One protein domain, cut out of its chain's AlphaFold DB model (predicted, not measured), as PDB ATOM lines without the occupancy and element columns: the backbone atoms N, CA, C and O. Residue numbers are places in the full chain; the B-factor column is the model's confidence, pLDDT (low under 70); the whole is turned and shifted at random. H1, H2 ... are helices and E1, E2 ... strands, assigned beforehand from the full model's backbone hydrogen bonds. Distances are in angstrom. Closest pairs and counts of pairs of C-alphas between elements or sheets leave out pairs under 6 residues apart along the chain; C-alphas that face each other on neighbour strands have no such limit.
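AT A GLANCE: This is residues 12 to 115 of the 117 residues of an uncharacterized protein of bacterium (UniProt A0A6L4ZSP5). A twisted sheet of four strands, E1 to E4, has the helical hairpin H1 and H2 over one face; the strand hairpin E5 and E6 crosses the other face, partly face to face with it, and reaches away to Lys 100. The printed part has 104 residues, with two named helices, then six named strands, order E1 - E2 - E3 - E4 and E5 - E6, antiparallel; the class is mixed. It is compact, radius of gyration of the C-alphas 13.2 A, spans 37 by 30 by 23 A.

HOW THE PARTS SIT: Start with E1, residues 53 to 57, E2, 63 to 67, E3, 71 to 75, and E4, 81 to 85, a meander, each strand the antiparallel neighbour of the one before. Within hydrogen-bond range find N 56 and O 64, 2.9 A, N 65 and O 73, 2.8 A, and N 74 and O 82, 2.8 A. H1, residues 12 to 24, and H2, 29 to 46, are on the same face, two layers, helices on one face of a sheet, at heights over the sheet of 11.0 A and 9.3 A, along the strands. They touch, closest C-alphas Ala 18 and Leu 39, 6.1 A, at a shallow tilt of 25 degrees, opposite ways. In both, every O i to N i+4 pair is within hydrogen-bond range. E5, residues 94 to 99, and E6, 102 to 107, pair through N 97 and O 104, 2.8 A. The sheets form a sandwich, two sheets face to face, strands at 86 degrees; the closest C-alphas of E4 and E5, Lys 85 and Val 94, are 6.3 A apart.

IN THESE COORDINATES: Find C-alpha 12 at (128.554, 126.618, 154.058); H1 runs 18.5 A from there, H2 25.5 A. E1 to E4 measure 13.2 A, 13.1 A, 13.4 A and 13.7 A, E5 15.2 A; E6 runs 16.4 A to C-alpha 107 at (134.310, 138.984, 172.184).

THE WHOLE: The C-alphas farthest apart, Glu 13 and Lys 100, are 39.4 A apart. The printed part has no cut and no long link. Residues 69 to 70 and 90 have pLDDT under 70.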
ATOM      1  N   GLN A  12     127.779 127.281 153.016       87.62
ATOM      2  CA  GLN A  12     128.554 126.618 154.058       87.62
ATOM      3  C   GLN A  12     129.919 126.137 153.546       87.62
ATOM      4  O   GLN A  12     130.925 126.369 154.211       87.62
ATOM      5  N   GLU A  13     129.969 125.506 152.368       91.62
ATOM      6  CA  GLU A  13     131.230 125.081 151.739       91.62
ATOM      7  C   GLU A  13     132.135 126.278 151.450       91.62
ATOM      8  O   GLU A  13     133.299 126.270 151.840       91.62
ATOM      9  N   LEU A  14     131.577 127.332 150.847       93.12
ATOM     10  CA  LEU A  14     132.293 128.567 150.536       93.12
ATOM     11  C   LEU A  14     132.872 129.237 151.791       93.12
ATOM     12  O   LEU A  14     134.022 129.673 151.791       93.12
ATOM     13  N   PHE A  15     132.098 129.289 152.881       90.56
ATOM     14  CA  PHE A  15     132.576 129.818 154.157       90.56
ATOM     15  C   PHE A  15     133.723 128.979 154.735       90.56
ATOM     16  O   PHE A  15     134.732 129.537 155.164       90.56
ATOM     17  N   TYR A  16     133.594 127.649 154.762       90.56
ATOM     18  CA  TYR A  16     134.650 126.794 155.308       90.56
ATOM     19  C   TYR A  16     135.921 126.820 154.461       90.56
ATOM     20  O   TYR A  16     137.011 126.864 155.023       90.56
ATOM     21  N   GLU A  17     135.799 126.853 153.137       94.56
ATOM     22  CA  GLU A  17     136.942 126.999 152.235       94.56
ATOM     23  C   GLU A  17     137.673 128.328 152.483       94.56
ATOM     24  O   GLU A  17     138.892 128.337 152.653       94.56
ATOM     25  N   ALA A  18     136.935 129.435 152.640       93.75
ATOM     26  CA  ALA A  18     137.517 130.724 153.011       93.75
ATOM     27  C   ALA A  18     138.255 130.674 154.364       93.75
ATOM     28  O   ALA A  18     139.338 131.244 154.506       93.75
ATOM     29  N   VAL A  19     137.704 129.963 155.352       92.69
ATOM     30  CA  VAL A  19     138.351 129.752 156.657       92.69
ATOM     31  C   VAL A  19     139.633 128.926 156.533       92.69
ATOM     32  O   VAL A  19     140.619 129.248 157.195       92.69
ATOM     33  N   GLU A  20     139.657 127.878 155.707       94.25
ATOM     34  CA  GLU A  20     140.869 127.075 155.498       94.25
ATOM     35  C   GLU A  20     141.971 127.878 154.798       94.25
ATOM     36  O   GLU A  20     143.121 127.839 155.242       94.25
ATOM     37  N   ILE A  21     141.625 128.688 153.791       95.06
ATOM     38  CA  ILE A  21     142.565 129.630 153.158       95.06
ATOM     39  C   ILE A  21     143.132 130.596 154.208       95.06
ATOM     40  O   ILE A  21     144.347 130.778 154.304       95.06
ATOM     41  N   LEU A  22     142.270 131.167 155.052       94.06
ATOM     42  CA  LEU A  22     142.671 132.108 156.098       94.06
ATOM     43  C   LEU A  22     143.582 131.471 157.162       94.06
ATOM     44  O   LEU A  22     144.499 132.117 157.675       94.06
ATOM     45  N   LYS A  23     143.340 130.201 157.507       93.62
ATOM     46  CA  LYS A  23     144.183 129.432 158.433       93.62
ATOM     47  C   LYS A  23     145.563 129.140 157.846       93.62
ATOM     48  O   LYS A  23     146.535 129.165 158.596       93.62
ATOM     49  N   ALA A  24     145.639 128.850 156.548       93.75
ATOM     50  CA  ALA A  24     146.890 128.563 155.849       93.75
ATOM     51  C   ALA A  24     147.722 129.826 155.569       93.75
ATOM     52  O   ALA A  24     148.942 129.746 155.426       93.75
ATOM     53  N   PHE A  25     147.079 130.991 155.503       94.44
ATOM     54  CA  PHE A  25     147.754 132.255 155.251       94.44
ATOM     55  C   PHE A  25     148.630 132.691 156.439       94.44
ATOM     56  O   PHE A  25     148.145 132.919 157.553       94.44
ATOM     57  N   ASN A  26     149.932 132.837 156.186       91.25
ATOM     58  CA  ASN A  26     150.899 133.327 157.162       91.25
ATOM     59  C   ASN A  26     151.084 134.843 157.009       91.25
ATOM     60  O   ASN A  26     151.932 135.297 156.245       91.25
ATOM     61  N   GLY A  27     150.271 135.605 157.735       92.25
ATOM     62  CA  GLY A  27     150.345 137.062 157.788       92.25
ATOM     63  C   GLY A  27     149.784 137.614 159.096       92.25
ATOM     64  O   GLY A  27     149.272 136.870 159.941       92.25
ATOM     65  N   SER A  28     149.900 138.927 159.256       95.31
ATOM     66  CA  SER A  28     149.389 139.685 160.398       95.31
ATOM     67  C   SER A  28     147.861 139.614 160.512       95.31
ATOM     68  O   SER A  28     147.156 139.198 159.590       95.31
ATOM     69  N   ALA A  29     147.323 140.037 161.658       95.62
ATOM     70  CA  ALA A  29     145.878 140.103 161.871       95.62
ATOM     71  C   ALA A  29     145.170 141.013 160.852       95.62
ATOM     72  O   ALA A  29     144.075 140.679 160.401       95.62
ATOM     73  N   ASP A  30     145.798 142.132 160.477       96.50
ATOM     74  CA  ASP A  30     145.257 143.062 159.484       96.50
ATOM     75  C   ASP A  30     145.267 142.441 158.084       96.50
ATOM     76  O   ASP A  30     144.224 142.414 157.440       96.50
ATOM     77  N   GLU A  31     146.375 141.820 157.665       96.69
ATOM     78  CA  GLU A  31     146.450 141.130 156.367       96.69
ATOM     79  C   GLU A  31     145.474 139.948 156.280       96.69
ATOM     80  O   GLU A  31     144.854 139.728 155.242       96.69
ATOM     81  N   LYS A  32     145.293 139.198 157.376       96.44
ATOM     82  CA  LYS A  32     144.274 138.144 157.467       96.44
ATOM     83  C   LYS A  32     142.867 138.712 157.313       96.44
ATOM     84  O   LYS A  32     142.050 138.150 156.589       96.44
ATOM     85  N   ALA A  33     142.567 139.815 157.985       97.00
ATOM     86  CA  ALA A  33     141.260 140.441 157.878       97.00
ATOM     87  C   ALA A  33     141.015 141.024 156.476       97.00
ATOM     88  O   ALA A  33     139.916 140.881 155.949       97.00
ATOM     89  N   ASP A  34     142.033 141.589 155.831       96.75
ATOM     90  CA  ASP A  34     141.940 142.057 154.445       96.75
ATOM     91  C   ASP A  34     141.731 140.890 153.469       96.75
ATOM     92  O   ASP A  34     140.873 140.963 152.589       96.75
ATOM     93  N   LEU A  35     142.441 139.774 153.660       96.62
ATOM     94  CA  LEU A  35     142.224 138.544 152.896       96.62
ATOM     95  C   LEU A  35     140.790 138.031 153.067       96.62
ATOM     96  O   LEU A  35     140.126 137.705 152.083       96.62
ATOM     97  N   PHE A  36     140.290 137.978 154.303       95.75
ATOM     98  CA  PHE A  36     138.935 137.504 154.557       95.75
ATOM     99  C   PHE A  36     137.874 138.439 153.963       95.75
ATOM    100  O   PHE A  36     136.883 137.942 153.447       95.75
ATOM    101  N   ASP A  37     138.103 139.754 153.923       95.94
ATOM    102  CA  ASP A  37     137.226 140.715 153.236       95.94
ATOM    103  C   ASP A  37     137.167 140.493 151.709       95.94
ATOM    104  O   ASP A  37     136.117 140.629 151.078       95.94
ATOM    105  N   VAL A  38     138.278 140.090 151.082       96.44
ATOM    106  CA  VAL A  38     138.264 139.684 149.664       96.44
ATOM    107  C   VAL A  38     137.470 138.388 149.481       96.44
ATOM    108  O   VAL A  38     136.658 138.286 148.559       96.44
ATOM    109  N   LEU A  39     137.672 137.408 150.365       95.50
ATOM    110  CA  LEU A  39     136.956 136.135 150.319       95.50
ATOM    111  C   LEU A  39     135.451 136.335 150.543       95.50
ATOM    112  O   LEU A  39     134.656 135.777 149.793       95.50
ATOM    113  N   THR A  40     135.031 137.183 151.487       94.00
ATOM    114  CA  THR A  40     133.606 137.456 151.740       94.00
ATOM    115  C   THR A  40     132.926 138.046 150.506       94.00
ATOM    116  O   THR A  40     131.833 137.609 150.146       94.00
ATOM    117  N   LYS A  41     133.605 138.942 149.777       94.69
ATOM    118  CA  LYS A  41     133.134 139.473 148.488       94.69
ATOM    119  C   LYS A  41     132.987 138.383 147.423       94.69
ATOM    120  O   LYS A  41     132.026 138.434 146.652       94.69
ATOM    121  N   GLN A  42     133.885 137.393 147.372       95.50
ATOM    122  CA  GLN A  42     133.720 136.236 146.482       95.50
ATOM    123  C   GLN A  42     132.488 135.403 146.870       95.50
ATOM    124  O   GLN A  42     131.677 135.081 145.999       95.50
ATOM    125  N   ILE A  43     132.307 135.104 148.165       93.31
ATOM    126  CA  ILE A  43     131.142 134.356 148.663       93.31
ATOM    127  C   ILE A  43     129.854 135.104 148.309       93.31
ATOM    128  O   ILE A  43     128.947 134.523 147.720       93.31
ATOM    129  N   THR A  44     129.773 136.403 148.589       93.81
ATOM    130  CA  THR A  44     128.605 137.229 148.258       93.81
ATOM    131  C   THR A  44     128.258 137.176 146.774       93.81
ATOM    132  O   THR A  44     127.091 136.996 146.431       93.81
ATOM    133  N   ARG A  45     129.251 137.255 145.880       94.81
ATOM    134  CA  ARG A  45     129.018 137.128 144.432       94.81
ATOM    135  C   ARG A  45     128.511 135.740 144.045       94.81
ATOM    136  O   ARG A  45     127.513 135.643 143.342       94.81
ATOM    137  N   LYS A  46     129.154 134.667 144.518       94.12
ATOM    138  CA  LYS A  46     128.777 133.279 144.172       94.12
ATOM    139  C   LYS A  46     127.405 132.881 144.705       94.12
ATOM    140  O   LYS A  46     126.714 132.071 144.099       94.12
ATOM    141  N   THR A  47     127.014 133.460 145.832       91.50
ATOM    142  CA  THR A  47     125.753 133.167 146.517       91.50
ATOM    143  C   THR A  47     124.627 134.134 146.139       91.50
ATOM    144  O   THR A  47     123.560 134.086 146.756       91.50
ATOM    145  N   ASN A  48     124.850 135.021 145.156       92.00
ATOM    146  CA  ASN A  48     123.930 136.091 144.753       92.00
ATOM    147  C   ASN A  48     123.411 136.917 145.946       92.00
ATOM    148  O   ASN A  48     122.231 137.254 146.020       92.00
ATOM    149  N   GLY A  49     124.284 137.201 146.914       90.38
ATOM    150  CA  GLY A  49     123.952 137.988 148.103       90.38
ATOM    151  C   GLY A  49     123.212 137.234 149.207       90.38
ATOM    152  O   GLY A  49     122.961 137.822 150.254       90.38
ATOM    153  N   SER A  50     122.897 135.944 149.040       88.31
ATOM    154  CA  SER A  50     122.275 135.160 150.124       88.31
ATOM    155  C   SER A  50     123.206 134.957 151.327       88.31
ATOM    156  O   SER A  50     122.745 134.659 152.431       88.31
ATOM    157  N   TRP A  51     124.510 135.166 151.135       88.81
ATOM    158  CA  TRP A  51     125.486 135.290 152.205       88.81
ATOM    159  C   TRP A  51     126.281 136.592 152.053       88.81
ATOM    160  O   TRP A  51     126.881 136.855 151.007       88.81
ATOM    161  N   THR A  52     126.317 137.400 153.108       90.00
ATOM    162  CA  THR A  52     127.191 138.576 153.216       90.00
ATOM    163  C   THR A  52     127.819 138.613 154.599       90.00
ATOM    164  O   THR A  52     127.329 137.951 155.519       90.00
ATOM    165  N   ALA A  53     128.905 139.369 154.737       91.88
ATOM    166  CA  ALA A  53     129.474 139.675 156.034       91.88
ATOM    167  C   ALA A  53     130.012 141.101 156.081       91.88
ATOM    168  O   ALA A  53     130.709 141.520 155.157       91.88
ATOM    169  N   ASP A  54     129.735 141.790 157.183       91.19
ATOM    170  CA  ASP A  54     130.281 143.116 157.467       91.19
ATOM    171  C   ASP A  54     131.478 143.005 158.407       91.19
ATOM    172  O   ASP A  54     131.456 142.215 159.358       91.19
ATOM    173  N   ARG A  55     132.524 143.790 158.131       94.25
ATOM    174  CA  ARG A  55     133.730 143.865 158.959       94.25
ATOM    175  C   ARG A  55     133.600 144.984 159.980       94.25
ATOM    176  O   ARG A  55     133.354 146.127 159.615       94.25
ATOM    177  N   GLU A  56     133.886 144.667 161.232       93.69
ATOM    178  CA  GLU A  56     133.899 145.618 162.342       93.69
ATOM    179  C   GLU A  56     135.132 145.425 163.224       93.69
ATOM    180  O   GLU A  56     135.826 144.402 163.166       93.69
ATOM    181  N   LYS A  57     135.409 146.417 164.074       94.75
ATOM    182  CA  LYS A  57     136.447 146.320 165.105       94.75
ATOM    183  C   LYS A  57     135.840 146.031 166.474       94.75
ATOM    184  O   LYS A  57     134.925 146.712 166.933       94.75
ATOM    185  N   ALA A  58     136.395 145.027 167.145       94.50
ATOM    186  CA  ALA A  58     136.112 144.738 168.542       94.50
ATOM    187  C   ALA A  58     136.803 145.745 169.475       94.50
ATOM    188  O   ALA A  58     137.797 146.380 169.118       94.50
ATOM    189  N   THR A  59     136.318 145.834 170.712       94.94
ATOM    190  CA  THR A  59     136.923 146.670 171.767       94.94
ATOM    191  C   THR A  59     138.346 146.255 172.149       94.94
ATOM    192  O   THR A  59     139.122 147.096 172.595       94.94
ATOM    193  N   ASP A  60     138.699 144.982 171.956       94.88
ATOM    194  CA  ASP A  60     140.043 144.442 172.187       94.88
ATOM    195  C   ASP A  60     140.979 144.613 170.970       94.88
ATOM    196  O   ASP A  60     142.112 144.136 170.980       94.88
ATOM    197  N   GLY A  61     140.510 145.288 169.914       95.12
ATOM    198  CA  GLY A  61     141.250 145.530 168.676       95.12
ATOM    199  C   GLY A  61     141.137 144.418 167.628       95.12
ATOM    200  O   GLY A  61     141.615 144.606 166.504       95.12
ATOM    201  N   SER A  62     140.490 143.294 167.944       97.12
ATOM    202  CA  SER A  62     140.260 142.192 167.002       97.12
ATOM    203  C   SER A  62     139.364 142.612 165.836       97.12
ATOM    204  O   SER A  62     138.554 143.535 165.945       97.12
ATOM    205  N   HIS A  63     139.494 141.926 164.701       97.50
ATOM    206  CA  HIS A  63     138.570 142.084 163.574       97.50
ATOM    207  C   HIS A  63     137.398 141.122 163.723       97.50
ATOM    208  O   HIS A  63     137.600 139.945 164.023       97.50
ATOM    209  N   LEU A  64     136.192 141.620 163.489       95.38
ATOM    210  CA  LEU A  64     134.946 140.866 163.526       95.38
ATOM    211  C   LEU A  64     134.334 140.837 162.137       95.38
ATOM    212  O   LEU A  64     134.344 141.849 161.448       95.38
ATOM    213  N   PHE A  65     133.771 139.697 161.759       94.75
ATOM    214  CA  PHE A  65     132.983 139.552 160.542       94.75
ATOM    215  C   PHE A  65     131.619 138.979 160.893       94.75
ATOM    216  O   PHE A  65     131.534 137.844 161.370       94.75
ATOM    217  N   PHE A  66     130.563 139.756 160.666       89.62
ATOM    218  CA  PHE A  66     129.188 139.381 160.987       89.62
ATOM    219  C   PHE A  66     128.478 138.824 159.758       89.62
ATOM    220  O   PHE A  66     128.037 139.583 158.906       89.62
ATOM    221  N   GLY A  67     128.359 137.501 159.667       82.94
ATOM    222  CA  GLY A  67     127.636 136.846 158.581       82.94
ATOM    223  C   GLY A  67     126.115 136.942 158.735       82.94
ATOM    224  O   GLY A  67     125.594 136.823 159.848       82.94
ATOM    225  N   THR A  68     125.381 137.033 157.622       72.19
ATOM    226  CA  THR A  68     123.900 137.111 157.576       72.19
ATOM    227  C   THR A  68     123.152 135.947 158.235       72.19
ATOM    228  O   THR A  68     121.967 136.067 158.529       72.19
ATOM    229  N   LEU A  69     123.825 134.829 158.519       64.88
ATOM    230  CA  LEU A  69     123.261 133.669 159.224       64.88
ATOM    231  C   LEU A  69     123.633 133.620 160.718       64.88
ATOM    232  O   LEU A  69     123.543 132.570 161.353       64.88
ATOM    233  N   GLY A  70     124.096 134.736 161.287       65.88
ATOM    234  CA  GLY A  70     124.466 134.830 162.702       65.88
ATOM    235  C   GLY A  70     125.788 134.144 163.050       65.88
ATOM    236  O   GLY A  70     126.090 133.958 164.226       65.88
ATOM    237  N   HIS A  71     126.582 133.765 162.046       79.00
ATOM    238  CA  HIS A  71     127.952 133.302 162.247       79.00
ATOM    239  C   HIS A  71     128.872 134.513 162.349       79.00
ATOM    240  O   HIS A  71     128.887 135.361 161.460       79.00
ATOM    241  N   THR A  72     129.664 134.571 163.410       89.62
ATOM    242  CA  THR A  72     130.678 135.604 163.602       89.62
ATOM    243  C   THR A  72     132.055 134.978 163.543       89.62
ATOM    244  O   THR A  72     132.311 133.993 164.240       89.62
ATOM    245  N   LEU A  73     132.932 135.540 162.716       94.44
ATOM    246  CA  LEU A  73     134.346 135.186 162.688       94.44
ATOM    247  C   LEU A  73     135.149 136.298 163.363       94.44
ATOM    248  O   LEU A  73     134.913 137.474 163.107       94.44
ATOM    249  N   VAL A  74     136.071 135.918 164.244       95.88
ATOM    250  CA  VAL A  74     136.931 136.838 164.992       95.88
ATOM    251  C   VAL A  74     138.382 136.532 164.654       95.88
ATOM    252  O   VAL A  74     138.808 135.380 164.750       95.88
ATOM    253  N   ILE A  75     139.141 137.558 164.280       96.94
ATOM    254  CA  ILE A  75     140.588 137.485 164.061       96.94
ATOM    255  C   ILE A  75     141.252 138.341 165.133       96.94
ATOM    256  O   ILE A  75     141.132 139.568 165.111       96.94
ATOM    257  N   THR A  76     141.928 137.696 166.083       96.69
ATOM    258  CA  THR A  76     142.605 138.397 167.182       96.69
ATOM    259  C   THR A  76     143.808 139.185 166.674       96.69
ATOM    260  O   THR A  76     144.336 138.898 165.599       96.69
ATOM    261  N   LEU A  77     144.318 140.124 167.477       95.81
ATOM    262  CA  LEU A  77     145.562 140.847 167.167       95.81
ATOM    263  C   LEU A  77     146.774 139.919 166.963       95.81
ATOM    264  O   LEU A  77     147.687 140.252 166.216       95.81
ATOM    265  N   SER A  78     146.769 138.730 167.575       94.06
ATOM    266  CA  SER A  78     147.797 137.705 167.367       94.06
ATOM    267  C   SER A  78     147.553 136.836 166.121       94.06
ATOM    268  O   SER A  78     148.239 135.835 165.931       94.06
ATOM    269  N   GLY A  79     146.537 137.146 165.311       93.62
ATOM    270  CA  GLY A  79     146.180 136.411 164.098       93.62
ATOM    271  C   GLY A  79     145.491 135.062 164.337       93.62
ATOM    272  O   GLY A  79     145.426 134.249 163.406       93.62
ATOM    273  N   GLN A  80     144.993 134.800 165.554       95.44
ATOM    274  CA  GLN A  80     144.195 133.604 165.845       95.44
ATOM    275  C   GLN A  80     142.776 133.781 165.315       95.44
ATOM    276  O   GLN A  80     142.204 134.863 165.408       95.44
ATOM    277  N   ILE A  81     142.199 132.696 164.808       95.31
ATOM    278  CA  ILE A  81     140.873 132.699 164.194       95.31
ATOM    279  C   ILE A  81     139.902 131.973 165.117       95.31
ATOM    280  O   ILE A  81     140.148 130.832 165.528       95.31
ATOM    281  N   TRP A  82     138.782 132.620 165.407       95.25
ATOM    282  CA  TRP A  82     137.710 132.103 166.242       95.25
ATOM    283  C   TRP A  82     136.365 132.246 165.536       95.25
ATOM    284  O   TRP A  82     136.179 133.123 164.696       95.25
ATOM    285  N   GLN A  83     135.417 131.388 165.894       92.50
ATOM    286  CA  GLN A  83     134.062 131.416 165.367       92.50
ATOM    287  C   GLN A  83     133.040 131.317 166.493       92.50
ATOM    288  O   GLN A  83     133.195 130.529 167.424       92.50
ATOM    289  N   GLY A  84     131.956 132.072 166.373       90.50
ATOM    290  CA  GLY A  84     130.813 131.965 167.264       90.50
ATOM    291  C   GLY A  84     129.574 132.609 166.675       90.50
ATOM    292  O   GLY A  84     129.390 132.622 165.457       90.50
ATOM    293  N   LYS A  85     128.730 133.129 167.561       88.75
ATOM    294  CA  LYS A  85     127.529 133.885 167.218       88.75
ATOM    295  C   LYS A  85     127.564 135.245 167.892       88.75
ATOM    296  O   LYS A  85     128.047 135.353 169.022       88.75
ATOM    297  N   MET A  86     127.037 136.246 167.200       86.00
ATOM    298  CA  MET A  86     126.725 137.539 167.791       86.00
ATOM    299  C   MET A  86     125.320 137.495 168.384       86.00
ATOM    300  O   MET A  86     124.393 136.995 167.747       86.00
ATOM    301  N   GLY A  87     125.158 138.085 169.562       82.81
ATOM    302  CA  GLY A  87     123.846 138.321 170.141       82.81
ATOM    303  C   GLY A  87     123.918 138.697 171.616       82.81
ATOM    304  O   GLY A  87     124.973 139.057 172.140       82.81
ATOM    305  N   PHE A  88     122.759 138.660 172.269       75.12
ATOM    306  CA  PHE A  88     122.586 139.046 173.671       75.12
ATOM    307  C   PHE A  88     122.441 137.839 174.608       75.12
ATOM    308  O   PHE A  88     122.344 138.012 175.822       75.12
ATOM    309  N   SER A  89     122.409 136.616 174.069       75.94
ATOM    310  CA  SER A  89     122.326 135.401 174.874       75.94
ATOM    311  C   SER A  89     123.646 135.162 175.616       75.94
ATOM    312  O   SER A  89     124.725 135.417 175.076       75.94
ATOM    313  N   PRO A  90     123.613 134.569 176.824       69.50
ATOM    314  CA  PRO A  90     124.818 134.100 177.507       69.50
ATOM    315  C   PRO A  90     125.662 133.102 176.693       69.50
ATOM    316  O   PRO A  90     126.842 132.913 176.997       69.50
ATOM    317  N   SER A  91     125.063 132.448 175.690       71.81
ATOM    318  CA  SER A  91     125.740 131.540 174.756       71.81
ATOM    319  C   SER A  91     126.452 132.243 173.602       71.81
ATOM    320  O   SER A  91     127.221 131.595 172.893       71.81
ATOM    321  N   ASP A  92     126.170 133.525 173.373       82.69
ATOM    322  CA  ASP A  92     126.733 134.267 172.252       82.69
ATOM    323  C   ASP A  92     128.151 134.714 172.599       82.69
ATOM    324  O   ASP A  92     128.429 135.198 173.699       82.69
ATOM    325  N   GLY A  93     129.062 134.503 171.653       86.62
ATOM    326  CA  GLY A  93     130.486 134.747 171.853       86.62
ATOM    327  C   GLY A  93     130.943 136.132 171.427       86.62
ATOM    328  O   GLY A  93     132.105 136.459 171.633       86.62
ATOM    329  N   VAL A  94     130.059 136.949 170.850       89.88
ATOM    330  CA  VAL A  94     130.305 138.374 170.605       89.88
ATOM    331  C   VAL A  94     129.089 139.167 171.054       89.88
ATOM    332  O   VAL A  94     127.985 138.967 170.543       89.88
ATOM    333  N   ARG A  95     129.291 140.073 172.011       90.19
ATOM    334  CA  ARG A  95     128.222 140.874 172.607       90.19
ATOM    335  C   ARG A  95     128.301 142.321 172.135       90.19
ATOM    336  O   ARG A  95     129.364 142.931 172.265       90.19
ATOM    337  N   PRO A  96     127.205 142.901 171.627       89.06
ATOM    338  CA  PRO A  96     127.127 144.339 171.446       89.06
ATOM    339  C   PRO A  96     126.981 145.022 172.814       89.06
ATOM    340  O   PRO A  96     126.147 144.642 173.637       89.06
ATOM    341  N   VAL A  97     127.782 146.053 173.054       88.88
ATOM    342  CA  VAL A  97     127.735 146.895 174.252       88.88
ATOM    343  C   VAL A  97     127.592 148.353 173.839       88.88
ATOM    344  O   VAL A  97     128.199 148.797 172.869       88.88
ATOM    345  N   CYS A  98     126.796 149.127 174.575       89.25
ATOM    346  CA  CYS A  98     126.703 150.567 174.355       89.25
ATOM    347  C   CYS A  98     127.694 151.281 175.278       89.25
ATOM    348  O   CYS A  98     127.536 151.264 176.500       89.25
ATOM    349  N   LYS A  99     128.716 151.917 174.703       87.50
ATOM    350  CA  LYS A  99     129.697 152.726 175.438       87.50
ATOM    351  C   LYS A  99     129.688 154.141 174.879       87.50
ATOM    352  O   LYS A  99     129.916 154.348 173.693       87.50
ATOM    353  N   LYS A 100     129.416 155.126 175.744       88.62
ATOM    354  CA  LYS A 100     129.352 156.556 175.379       88.62
ATOM    355  C   LYS A 100     128.421 156.846 174.182       88.62
ATOM    356  O   LYS A 100     128.722 157.699 173.358       88.62
ATOM    357  N   GLY A 101     127.301 156.124 174.081       89.00
ATOM    358  CA  GLY A 101     126.324 156.299 173.000       89.00
ATOM    359  C   GLY A 101     126.698 155.644 171.664       89.00
ATOM    360  O   GLY A 101     125.989 155.847 170.686       89.00
ATOM    361  N   GLN A 102     127.776 154.856 171.610       88.75
ATOM    362  CA  GLN A 102     128.171 154.081 170.433       88.75
ATOM    363  C   GLN A 102     128.071 152.582 170.722       88.75
ATOM    364  O   GLN A 102     128.436 152.128 171.811       88.75
ATOM    365  N   ILE A 103     127.586 151.818 169.741       88.69
ATOM    366  CA  ILE A 103     127.617 150.354 169.792       88.69
ATOM    367  C   ILE A 103     129.057 149.914 169.534       88.69
ATOM    368  O   ILE A 103     129.676 150.317 168.556       88.69
ATOM    369  N   GLN A 104     129.585 149.101 170.437       91.88
ATOM    370  CA  GLN A 104     130.870 148.426 170.317       91.88
ATOM    371  C   GLN A 104     130.653 146.927 170.496       91.88
ATOM    372  O   GLN A 104     129.618 146.505 171.010       91.88
ATOM    373  N   TYR A 105     131.634 146.119 170.111       92.69
ATOM    374  CA  TYR A 105     131.518 144.666 170.168       92.69
ATOM    375  C   TYR A 105     132.605 144.059 171.052       92.69
ATOM    376  O   TYR A 105     133.792 144.360 170.907       92.69
ATOM    377  N   GLU A 106     132.189 143.204 171.981       93.25
ATOM    378  CA  GLU A 106     133.048 142.537 172.959       93.25
ATOM    379  C   GLU A 106     133.037 141.020 172.725       93.25
ATOM    380  O   GLU A 106     132.003 140.376 172.931       93.25
ATOM    381  N   PRO A 107     134.159 140.430 172.274       93.81
ATOM    382  CA  PRO A 107     134.310 138.984 172.184       93.81
ATOM    383  C   PRO A 107     134.434 138.337 173.571       93.81
ATOM    384  O   PRO A 107     135.246 138.751 174.394       93.81
ATOM    385  N   ASP A 108     133.682 137.264 173.805       94.00
ATOM    386  CA  ASP A 108     133.872 136.341 174.924       94.00
ATOM    387  C   ASP A 108     134.504 135.049 174.392       94.00
ATOM    388  O   ASP A 108     133.820 134.112 173.969       94.00
ATOM    389  N   TYR A 109     135.838 134.988 174.410       93.62
ATOM    390  CA  TYR A 109     136.596 133.850 173.879       93.62
ATOM    391  C   TYR A 109     136.301 132.521 174.590       93.62
ATOM    392  O   TYR A 109     136.551 131.467 174.011       93.62
ATOM    393  N   SER A 110     135.718 132.537 175.796       92.19
ATOM    394  CA  SER A 110     135.274 131.309 176.473       92.19
ATOM    395  C   SER A 110     134.051 130.665 175.805       92.19
ATOM    396  O   SER A 110     133.760 129.490 176.031       92.19
ATOM    397  N   LYS A 111     133.331 131.430 174.975       92.19
ATOM    398  CA  LYS A 111     132.147 131.005 174.212       92.19
ATOM    399  C   LYS A 111     132.429 130.834 172.724       92.19
ATOM    400  O   LYS A 111     131.578 130.333 171.989       92.19
ATOM    401  N   LEU A 112     133.609 131.246 172.269       92.19
ATOM    402  CA  LEU A 112     134.028 131.103 170.887       92.19
ATOM    403  C   LEU A 112     134.750 129.774 170.671       92.19
ATOM    404  O   LEU A 112     135.520 129.293 171.499       92.19
ATOM    405  N   ARG A 113     134.546 129.195 169.492       92.69
ATOM    406  CA  ARG A 113     135.299 128.037 169.029       92.69
ATOM    407  C   ARG A 113     136.553 128.515 168.309       92.69
ATOM    408  O   ARG A 113     136.463 129.131 167.249       92.69
ATOM    409  N   ARG A 114     137.727 128.183 168.841       93.62
ATOM    410  CA  ARG A 114     139.003 128.415 168.154       93.62
ATOM    411  C   ARG A 114     139.109 127.521 166.913       93.62
ATOM    412  O   ARG A 114     138.842 126.321 166.992       93.62
ATOM    413  N   LEU A 115     139.499 128.101 165.777       90.38
ATOM    414  CA  LEU A 115     139.616 127.407 164.486       90.38
ATOM    415  C   LEU A 115     141.068 127.198 164.029       90.38
ATOM    416  O   LEU A 115     141.341 126.255 163.287       90.38
TER     417      LEU A 115